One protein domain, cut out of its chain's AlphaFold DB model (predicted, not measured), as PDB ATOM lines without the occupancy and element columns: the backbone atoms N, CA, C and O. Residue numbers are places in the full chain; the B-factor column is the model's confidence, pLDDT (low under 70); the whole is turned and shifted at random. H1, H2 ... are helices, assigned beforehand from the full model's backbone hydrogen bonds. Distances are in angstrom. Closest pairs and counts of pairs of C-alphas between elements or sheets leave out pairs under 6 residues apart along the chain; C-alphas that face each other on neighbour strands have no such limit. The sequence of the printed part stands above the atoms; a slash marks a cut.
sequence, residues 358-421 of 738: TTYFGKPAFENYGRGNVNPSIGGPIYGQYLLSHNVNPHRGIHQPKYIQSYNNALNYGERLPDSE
ATOM      1  N   THR A 358      94.374 -16.063  61.053       53.44
ATOM      2  CA  THR A 358      93.258 -15.116  61.100       53.44
ATOM      3  C   THR A 358      93.824 -13.704  61.208       53.44
ATOM      4  O   THR A 358      94.458 -13.357  62.210       53.44
ATOM      5  N   THR A 359      93.607 -12.872  60.189       52.03
ATOM      6  CA  THR A 359      93.889 -11.439  60.324       52.03
ATOM      7  C   THR A 359      93.013 -10.849  61.431       52.03
ATOM      8  O   THR A 359      91.939 -11.368  61.738       52.03
ATOM      9  N   TYR A 360      93.443  -9.732  62.021       49.00
ATOM     10  CA  TYR A 360      92.729  -9.038  63.106       49.00
ATOM     11  C   TYR A 360      91.266  -8.666  62.765       49.00
ATOM     12  O   TYR A 360      90.485  -8.361  63.659       49.00
ATOM     13  N   PHE A 361      90.879  -8.723  61.485       48.41
ATOM     14  CA  PHE A 361      89.526  -8.451  60.995       48.41
ATOM     15  C   PHE A 361      88.720  -9.709  60.631       48.41
ATOM     16  O   PHE A 361      87.686  -9.593  59.978       48.41
ATOM     17  N   GLY A 362      89.193 -10.911  60.979       50.69
ATOM     18  CA  GLY A 362      88.499 -12.167  60.669       50.69
ATOM     19  C   GLY A 362      88.463 -12.524  59.178       50.69
ATOM     20  O   GLY A 362      87.826 -13.501  58.800       50.69
ATOM     21  N   LYS A 363      89.155 -11.762  58.323       50.53
ATOM     22  CA  LYS A 363      89.351 -12.127  56.918       50.53
ATOM     23  C   LYS A 363      90.496 -13.142  56.830       50.53
ATOM     24  O   LYS A 363      91.491 -12.966  57.549       50.53
ATOM     25  N   PRO A 364      90.397 -14.179  55.977       50.22
ATOM     26  CA  PRO A 364      91.551 -15.019  55.683       50.22
ATOM     27  C   PRO A 364      92.683 -14.097  55.227       50.22
ATOM     28  O   PRO A 364      92.444 -13.170  54.447       50.22
ATOM     29  N   ALA A 365      93.888 -14.280  55.773       56.31
ATOM     30  CA  ALA A 365      95.053 -13.624  55.201       56.31
ATOM     31  C   ALA A 365      95.056 -14.004  53.717       56.31
ATOM     32  O   ALA A 365      95.056 -15.193  53.398       56.31
ATOM     33  N   PHE A 366      94.908 -13.011  52.834       46.66
ATOM     34  CA  PHE A 366      94.937 -13.240  51.396       46.66
ATOM     35  C   PHE A 366      96.166 -14.118  51.091       46.66
ATOM     36  O   PHE A 366      97.229 -13.870  51.647       46.66
ATOM     37  N   GLU A 367      95.938 -15.202  50.345       50.19
ATOM     38  CA  GLU A 367      96.895 -16.144  49.744       50.19
ATOM     39  C   GLU A 367      98.266 -16.326  50.417       50.19
ATOM     40  O   GLU A 367      99.125 -15.493  50.197       50.19
ATOM     41  N   ASN A 368      98.530 -17.451  51.103       51.38
ATOM     42  CA  ASN A 368      99.846 -18.059  51.414       51.38
ATOM     43  C   ASN A 368     101.071 -17.109  51.319       51.38
ATOM     44  O   ASN A 368     102.089 -17.435  50.701       51.38
ATOM     45  N   TYR A 369     101.008 -15.928  51.942       53.31
ATOM     46  CA  TYR A 369     102.048 -14.898  51.858       53.31
ATOM     47  C   TYR A 369     103.119 -15.142  52.923       53.31
ATOM     48  O   TYR A 369     103.627 -14.211  53.552       53.31
ATOM     49  N   GLY A 370     103.466 -16.413  53.128       58.91
ATOM     50  CA  GLY A 370     104.575 -16.802  53.981       58.91
ATOM     51  C   GLY A 370     105.890 -16.211  53.477       58.91
ATOM     52  O   GLY A 370     106.088 -16.023  52.275       58.91
ATOM     53  N   ARG A 371     106.798 -15.907  54.408       61.06
ATOM     54  CA  ARG A 371     108.078 -15.225  54.149       61.06
ATOM     55  C   ARG A 371     109.119 -16.078  53.421       61.06
ATOM     56  O   ARG A 371     110.190 -15.579  53.111       61.06
ATOM     57  N   GLY A 372     108.811 -17.320  53.073       57.06
ATOM     58  CA  GLY A 372     109.658 -18.094  52.180       57.06
ATOM     59  C   GLY A 372     109.237 -19.549  52.076       57.06
ATOM     60  O   GLY A 372     108.645 -20.116  52.988       57.06
ATOM     61  N   ASN A 373     109.553 -20.159  50.941       59.22
ATOM     62  CA  ASN A 373     109.608 -21.603  50.783       59.22
ATOM     63  C   ASN A 373     111.062 -22.048  50.977       59.22
ATOM     64  O   ASN A 373     111.858 -21.926  50.053       59.22
ATOM     65  N   VAL A 374     111.474 -22.498  52.162       59.88
ATOM     66  CA  VAL A 374     112.889 -22.898  52.351       59.88
ATOM     67  C   VAL A 374     113.246 -24.106  51.469       59.88
ATOM     68  O   VAL A 374     114.370 -24.213  50.989       59.88
ATOM     69  N   ASN A 375     112.248 -24.939  51.167       60.75
ATOM     70  CA  ASN A 375     112.292 -25.976  50.144       60.75
ATOM     71  C   ASN A 375     111.230 -25.664  49.084       60.75
ATOM     72  O   ASN A 375     110.109 -26.165  49.214       60.75
ATOM     73  N   PRO A 376     111.515 -24.851  48.041       63.81
ATOM     74  CA  PRO A 376     110.650 -24.893  46.869       63.81
ATOM     75  C   PRO A 376     110.560 -26.359  46.462       63.81
ATOM     76  O   PRO A 376     111.589 -27.025  46.370       63.81
ATOM     77  N   SER A 377     109.350 -26.895  46.304       57.41
ATOM     78  CA  SER A 377     109.197 -28.230  45.741       57.41
ATOM     79  C   SER A 377     109.937 -28.209  44.411       57.41
ATOM     80  O   SER A 377     109.521 -27.507  43.488       57.41
ATOM     81  N   ILE A 378     111.083 -28.892  44.361       56.84
ATOM     82  CA  ILE A 378     111.929 -29.032  43.177       56.84
ATOM     83  C   ILE A 378     111.155 -29.964  42.244       56.84
ATOM     84  O   ILE A 378     111.429 -31.154  42.133       56.84
ATOM     85  N   GLY A 379     110.074 -29.446  41.669       48.53
ATOM     86  CA  GLY A 379     109.114 -30.191  40.872       48.53
ATOM     87  C   GLY A 379     109.594 -30.322  39.436       48.53
ATOM     88  O   GLY A 379     108.927 -29.874  38.520       48.53
ATOM     89  N   GLY A 380     110.770 -30.901  39.215       54.25
ATOM     90  CA  GLY A 380     111.237 -31.248  37.874       54.25
ATOM     91  C   GLY A 380     111.365 -30.084  36.866       54.25
ATOM     92  O   GLY A 380     111.104 -28.918  37.165       54.25
ATOM     93  N   PRO A 381     111.792 -30.395  35.632       60.25
ATOM     94  CA  PRO A 381     112.040 -29.400  34.585       60.25
ATOM     95  C   PRO A 381     110.774 -28.661  34.124       60.25
ATOM     96  O   PRO A 381     110.880 -27.595  33.527       60.25
ATOM     97  N   ILE A 382     109.585 -29.201  34.417       62.50
ATOM     98  CA  ILE A 382     108.305 -28.624  33.996       62.50
ATOM     99  C   ILE A 382     107.721 -27.704  35.077       62.50
ATOM    100  O   ILE A 382     107.145 -26.681  34.719       62.50
ATOM    101  N   TYR A 383     107.898 -27.987  36.381       60.19
ATOM    102  CA  TYR A 383     107.226 -27.228  37.454       60.19
ATOM    103  C   TYR A 383     108.069 -26.152  38.153       60.19
ATOM    104  O   TYR A 383     107.647 -25.608  39.175       60.19
ATOM    105  N   GLY A 384     109.223 -25.781  37.592       58.22
ATOM    106  CA  GLY A 384     110.181 -24.861  38.220       58.22
ATOM    107  C   GLY A 384     109.684 -23.432  38.508       58.22
ATOM    108  O   GLY A 384     110.338 -22.721  39.265       58.22
ATOM    109  N   GLN A 385     108.545 -22.998  37.948       61.38
ATOM    110  CA  GLN A 385     108.057 -21.611  38.071       61.38
ATOM    111  C   GLN A 385     106.613 -21.448  38.582       61.38
ATOM    112  O   GLN A 385     106.224 -20.330  38.910       61.38
ATOM    113  N   TYR A 386     105.813 -22.511  38.733       62.09
ATOM    114  CA  TYR A 386     104.393 -22.353  39.115       62.09
ATOM    115  C   TYR A 386     104.171 -21.888  40.558       62.09
ATOM    116  O   TYR A 386     103.064 -21.519  40.932       62.09
ATOM    117  N   LEU A 387     105.222 -21.884  41.379       71.56
ATOM    118  CA  LEU A 387     105.172 -21.391  42.754       71.56
ATOM    119  C   LEU A 387     105.797 -20.000  42.909       71.56
ATOM    120  O   LEU A 387     106.084 -19.587  44.038       71.56
ATOM    121  N   LEU A 388     106.009 -19.265  41.814       82.12
ATOM    122  CA  LEU A 388     106.330 -17.845  41.906       82.12
ATOM    123  C   LEU A 388     105.110 -17.079  42.424       82.12
ATOM    124  O   LEU A 388     103.986 -17.279  41.973       82.12
ATOM    125  N   SER A 389     105.330 -16.201  43.395       81.88
ATOM    126  CA  SER A 389     104.290 -15.342  43.964       81.88
ATOM    127  C   SER A 389     104.490 -13.886  43.542       81.88
ATOM    128  O   SER A 389     105.593 -13.461  43.194       81.88
ATOM    129  N   HIS A 390     103.436 -13.075  43.588       83.12
ATOM    130  CA  HIS A 390     103.575 -11.615  43.481       83.12
ATOM    131  C   HIS A 390     104.030 -10.967  44.801       83.12
ATOM    132  O   HIS A 390     104.225  -9.756  44.870       83.12
ATOM    133  N   ASN A 391     104.238 -11.765  45.852       82.38
ATOM    134  CA  ASN A 391     104.708 -11.283  47.138       82.38
ATOM    135  C   ASN A 391     106.218 -11.078  47.111       82.38
ATOM    136  O   ASN A 391     106.981 -12.022  46.940       82.38
ATOM    137  N   VAL A 392     106.648  -9.841  47.317       84.12
ATOM    138  CA  VAL A 392     108.065  -9.458  47.370       84.12
ATOM    139  C   VAL A 392     108.697  -9.704  48.729       84.12
ATOM    140  O   VAL A 392     109.917  -9.747  48.829       84.12
ATOM    141  N   ASN A 393     107.885  -9.878  49.775       79.94
ATOM    142  CA  ASN A 393     108.371  -9.984  51.148       79.94
ATOM    143  C   ASN A 393     109.408 -11.093  51.373       79.94
ATOM    144  O   ASN A 393     110.290 -10.854  52.192       79.94
ATOM    145  N   PRO A 394     109.368 -12.254  50.680       78.38
ATOM    146  CA  PRO A 394     110.409 -13.261  50.829       78.38
ATOM    147  C   PRO A 394     111.804 -12.777  50.443       78.38
ATOM    148  O   PRO A 394     112.765 -13.265  51.012       78.38
ATOM    149  N   HIS A 395     111.924 -11.826  49.511       79.38
ATOM    150  CA  HIS A 395     113.210 -11.299  49.027       79.38
ATOM    151  C   HIS A 395     113.571  -9.945  49.640       79.38
ATOM    152  O   HIS A 395     114.528  -9.312  49.205       79.38
ATOM    153  N   ARG A 396     112.786  -9.462  50.612       79.44
ATOM    154  CA  ARG A 396     112.999  -8.160  51.253       79.44
ATOM    155  C   ARG A 396     113.560  -8.318  52.661       79.44
ATOM    156  O   ARG A 396     113.148  -9.191  53.427       79.44
ATOM    157  N   GLY A 397     114.438  -7.391  53.034       79.25
ATOM    158  CA  GLY A 397     115.097  -7.362  54.336       79.25
ATOM    159  C   GLY A 397     116.252  -8.361  54.460       79.25
ATOM    160  O   GLY A 397     116.980  -8.621  53.511       79.25
ATOM    161  N   ILE A 398     116.445  -8.895  55.670       76.50
ATOM    162  CA  ILE A 398     117.587  -9.764  56.021       76.50
ATOM    163  C   ILE A 398     117.451 -11.172  55.413       76.50
ATOM    164  O   ILE A 398     118.441 -11.889  55.268       76.50
ATOM    165  N   HIS A 399     116.234 -11.585  55.062       69.94
ATOM    166  CA  HIS A 399     115.984 -12.904  54.494       69.94
ATOM    167  C   HIS A 399     116.208 -12.870  52.979       69.94
ATOM    168  O   HIS A 399     115.487 -12.193  52.255       69.94
ATOM    169  N   GLN A 400     117.213 -13.612  52.513       78.50
ATOM    170  CA  GLN A 400     117.482 -13.844  51.093       78.50
ATOM    171  C   GLN A 400     117.313 -15.343  50.811       78.50
ATOM    172  O   GLN A 400     118.198 -16.135  51.147       78.50
ATOM    173  N   PRO A 401     116.161 -15.783  50.279       79.00
ATOM    174  CA  PRO A 401     115.932 -17.191  50.001       79.00
ATOM    175  C   PRO A 401     116.889 -17.654  48.900       79.00
ATOM    176  O   PRO A 401     117.155 -16.934  47.943       79.00
ATOM    177  N   LYS A 402     117.362 -18.902  49.005       79.56
ATOM    178  CA  LYS A 402     118.293 -19.511  48.035       79.56
ATOM    179  C   LYS A 402     117.755 -19.516  46.596       79.56
ATOM    180  O   LYS A 402     118.530 -19.533  45.646       79.56
ATOM    181  N   TYR A 403     116.432 -19.522  46.437       81.69
ATOM    182  CA  TYR A 403     115.755 -19.599  45.147       81.69
ATOM    183  C   TYR A 403     114.826 -18.406  44.945       81.69
ATOM    184  O   TYR A 403     114.194 -17.935  45.893       81.69
ATOM    185  N   ILE A 404     114.688 -17.968  43.692       84.94
ATOM    186  CA  ILE A 404     113.721 -16.938  43.307       84.94
ATOM    187  C   ILE A 404     112.308 -17.504  43.476       84.94
ATOM    188  O   ILE A 404     111.934 -18.500  42.867       84.94
ATOM    189  N   GLN A 405     111.532 -16.866  44.345       84.44
ATOM    190  CA  GLN A 405     110.161 -17.265  44.706       84.44
ATOM    191  C   GLN A 405     109.109 -16.247  44.293       84.44
ATOM    192  O   GLN A 405     107.921 -16.436  44.565       84.44
ATOM    193  N   SER A 406     109.549 -15.158  43.677       88.62
ATOM    194  CA  SER A 406     108.688 -14.055  43.297       88.62
ATOM    195  C   SER A 406     108.961 -13.687  41.855       88.62
ATOM    196  O   SER A 406     110.095 -13.794  41.393       88.62
ATOM    197  N   TYR A 407     107.922 -13.284  41.132       90.19
ATOM    198  CA  TYR A 407     108.085 -12.840  39.751       90.19
ATOM    199  C   TYR A 407     109.042 -11.645  39.677       90.19
ATOM    200  O   TYR A 407     108.997 -10.768  40.538       90.19
ATOM    201  N   ASN A 408     109.840 -11.557  38.609       91.50
ATOM    202  CA  ASN A 408     110.793 -10.456  38.410       91.50
ATOM    203  C   ASN A 408     110.120  -9.076  38.472       91.50
ATOM    204  O   ASN A 408     110.656  -8.152  39.070       91.50
ATOM    205  N   ASN A 409     108.901  -8.947  37.933       92.06
ATOM    206  CA  ASN A 409     108.129  -7.702  38.021       92.06
ATOM    207  C   ASN A 409     107.812  -7.320  39.470       92.06
ATOM    208  O   ASN A 409     107.884  -6.145  39.828       92.06
ATOM    209  N   ALA A 410     107.487  -8.311  40.304       89.00
ATOM    210  CA  ALA A 410     107.280  -8.093  41.723       89.00
ATOM    211  C   ALA A 410     108.606  -7.693  42.378       89.00
ATOM    212  O   ALA A 410     108.643  -6.666  43.040       89.00
ATOM    213  N   LEU A 411     109.706  -8.418  42.141       90.25
ATOM    214  CA  LEU A 411     111.030  -8.073  42.684       90.25
ATOM    215  C   LEU A 411     111.425  -6.622  42.378       90.25
ATOM    216  O   LEU A 411     111.694  -5.863  43.305       90.25
ATOM    217  N   ASN A 412     111.316  -6.204  41.114       92.44
ATOM    218  CA  ASN A 412     111.595  -4.833  40.677       92.44
ATOM    219  C   ASN A 412     110.705  -3.794  41.382       92.44
ATOM    220  O   ASN A 412     111.121  -2.659  41.616       92.44
ATOM    221  N   TYR A 413     109.459  -4.153  41.703       89.31
ATOM    222  CA  TYR A 413     108.567  -3.304  42.492       89.31
ATOM    223  C   TYR A 413     108.978  -3.270  43.972       89.31
ATOM    224  O   TYR A 413     108.971  -2.211  44.596       89.31
ATOM    225  N   GLY A 414     109.382  -4.413  44.528       84.50
ATOM    226  CA  GLY A 414     109.850  -4.560  45.905       84.50
ATOM    227  C   GLY A 414     111.138  -3.794  46.198       84.50
ATOM    228  O   GLY A 414     111.247  -3.222  47.281       84.50
ATOM    229  N   GLU A 415     112.056  -3.721  45.232       88.19
ATOM    230  CA  GLU A 415     113.296  -2.928  45.306       88.19
ATOM    231  C   GLU A 415     113.036  -1.423  45.450       88.19
ATOM    232  O   GLU A 415     113.840  -0.700  46.034       88.19
ATOM    233  N   ARG A 416     111.893  -0.932  44.954       90.25
ATOM    234  CA  ARG A 416     111.508   0.485  45.068       90.25
ATOM    235  C   ARG A 416     110.898   0.827  46.424       90.25
ATOM    236  O   ARG A 416     110.798   2.004  46.765       90.25
ATOM    237  N   LEU A 417     110.451  -0.172  47.185       82.69
ATOM    238  CA  LEU A 417     109.835   0.039  48.490       82.69
ATOM    239  C   LEU A 417     110.920   0.107  49.579       82.69
ATOM    240  O   LEU A 417     111.783  -0.770  49.626       82.69
ATOM    241  N   PRO A 418     110.859   1.069  50.519       83.50
ATOM    242  CA  PRO A 418     111.820   1.156  51.618       83.50
ATOM    243  C   PRO A 418     111.709  -0.060  52.542       83.50
ATOM    244  O   PRO A 418     110.592  -0.488  52.860       83.50
ATOM    245  N   ASP A 419     112.844  -0.620  52.969       78.25
ATOM    246  CA  ASP A 419     112.887  -1.778  53.867       78.25
ATOM    247  C   ASP A 419     112.075  -1.509  55.138       78.25
ATOM    248  O   ASP A 419     112.386  -0.630  55.943       78.25
ATOM    249  N   SER A 420     110.997  -2.274  55.306       69.44
ATOM    250  CA  SER A 420     110.218  -2.259  56.537       69.44
ATOM    251  C   SER A 420     110.774  -3.341  57.440       69.44
ATOM    252  O   SER A 420     110.616  -4.531  57.154       69.44
ATOM    253  N   GLU A 421     111.370  -2.946  58.562       70.25
ATOM    254  CA  GLU A 421     111.657  -3.896  59.629       70.25
ATOM    255  C   GLU A 421     110.345  -4.594  60.033       70.25
ATOM    256  O   GLU A 421     109.308  -3.924  60.158       70.25
TER     257      GLU A 421
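What this domain is: This is residues 358 to 421 of the 738 residues of an uncharacterized protein of Tetrahymena thermophila (strain SB210) (UniProt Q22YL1). This domain has little regular structure: it is mostly winding loops, with the short helix H2 on one side of the body and the shorter H1 at the tip of a loop that runs out and folds back. Residues 358 to 366 stick out as a free arm. The printed part has 64 residues and two named helices, H1 then H2, with no named strand; the class is all helix, though these hold only 11 residues. It is only just loose, close to compact, with a radius of gyration of the C-alphas of 13.1 A, and spans 40 by 28 by 19 A.

Where its parts are: H2, residues 408 to 414, is 9.6 A long and begins at C-alpha 408 (110.793, -10.456, 38.410). H1, residues 380 to 383, begins at C-alpha 380 (111.237, -31.248, 37.874).

How they stand to each other: H2 and H1 are apart, with no C-alpha of one within 8 A of the other. In H2 every O i to N i+4 pair is within hydrogen-bond range; H1 is too short for such a pair.

The domain as a whole: The two C-alphas farthest apart, Phe 361 and Pro 381, are 40.5 A apart. The printed part has no cut. The link from H1 to H2, 24 residues, is long. Confidence is low, under 70, at residues 358 to 386, 399 and 420.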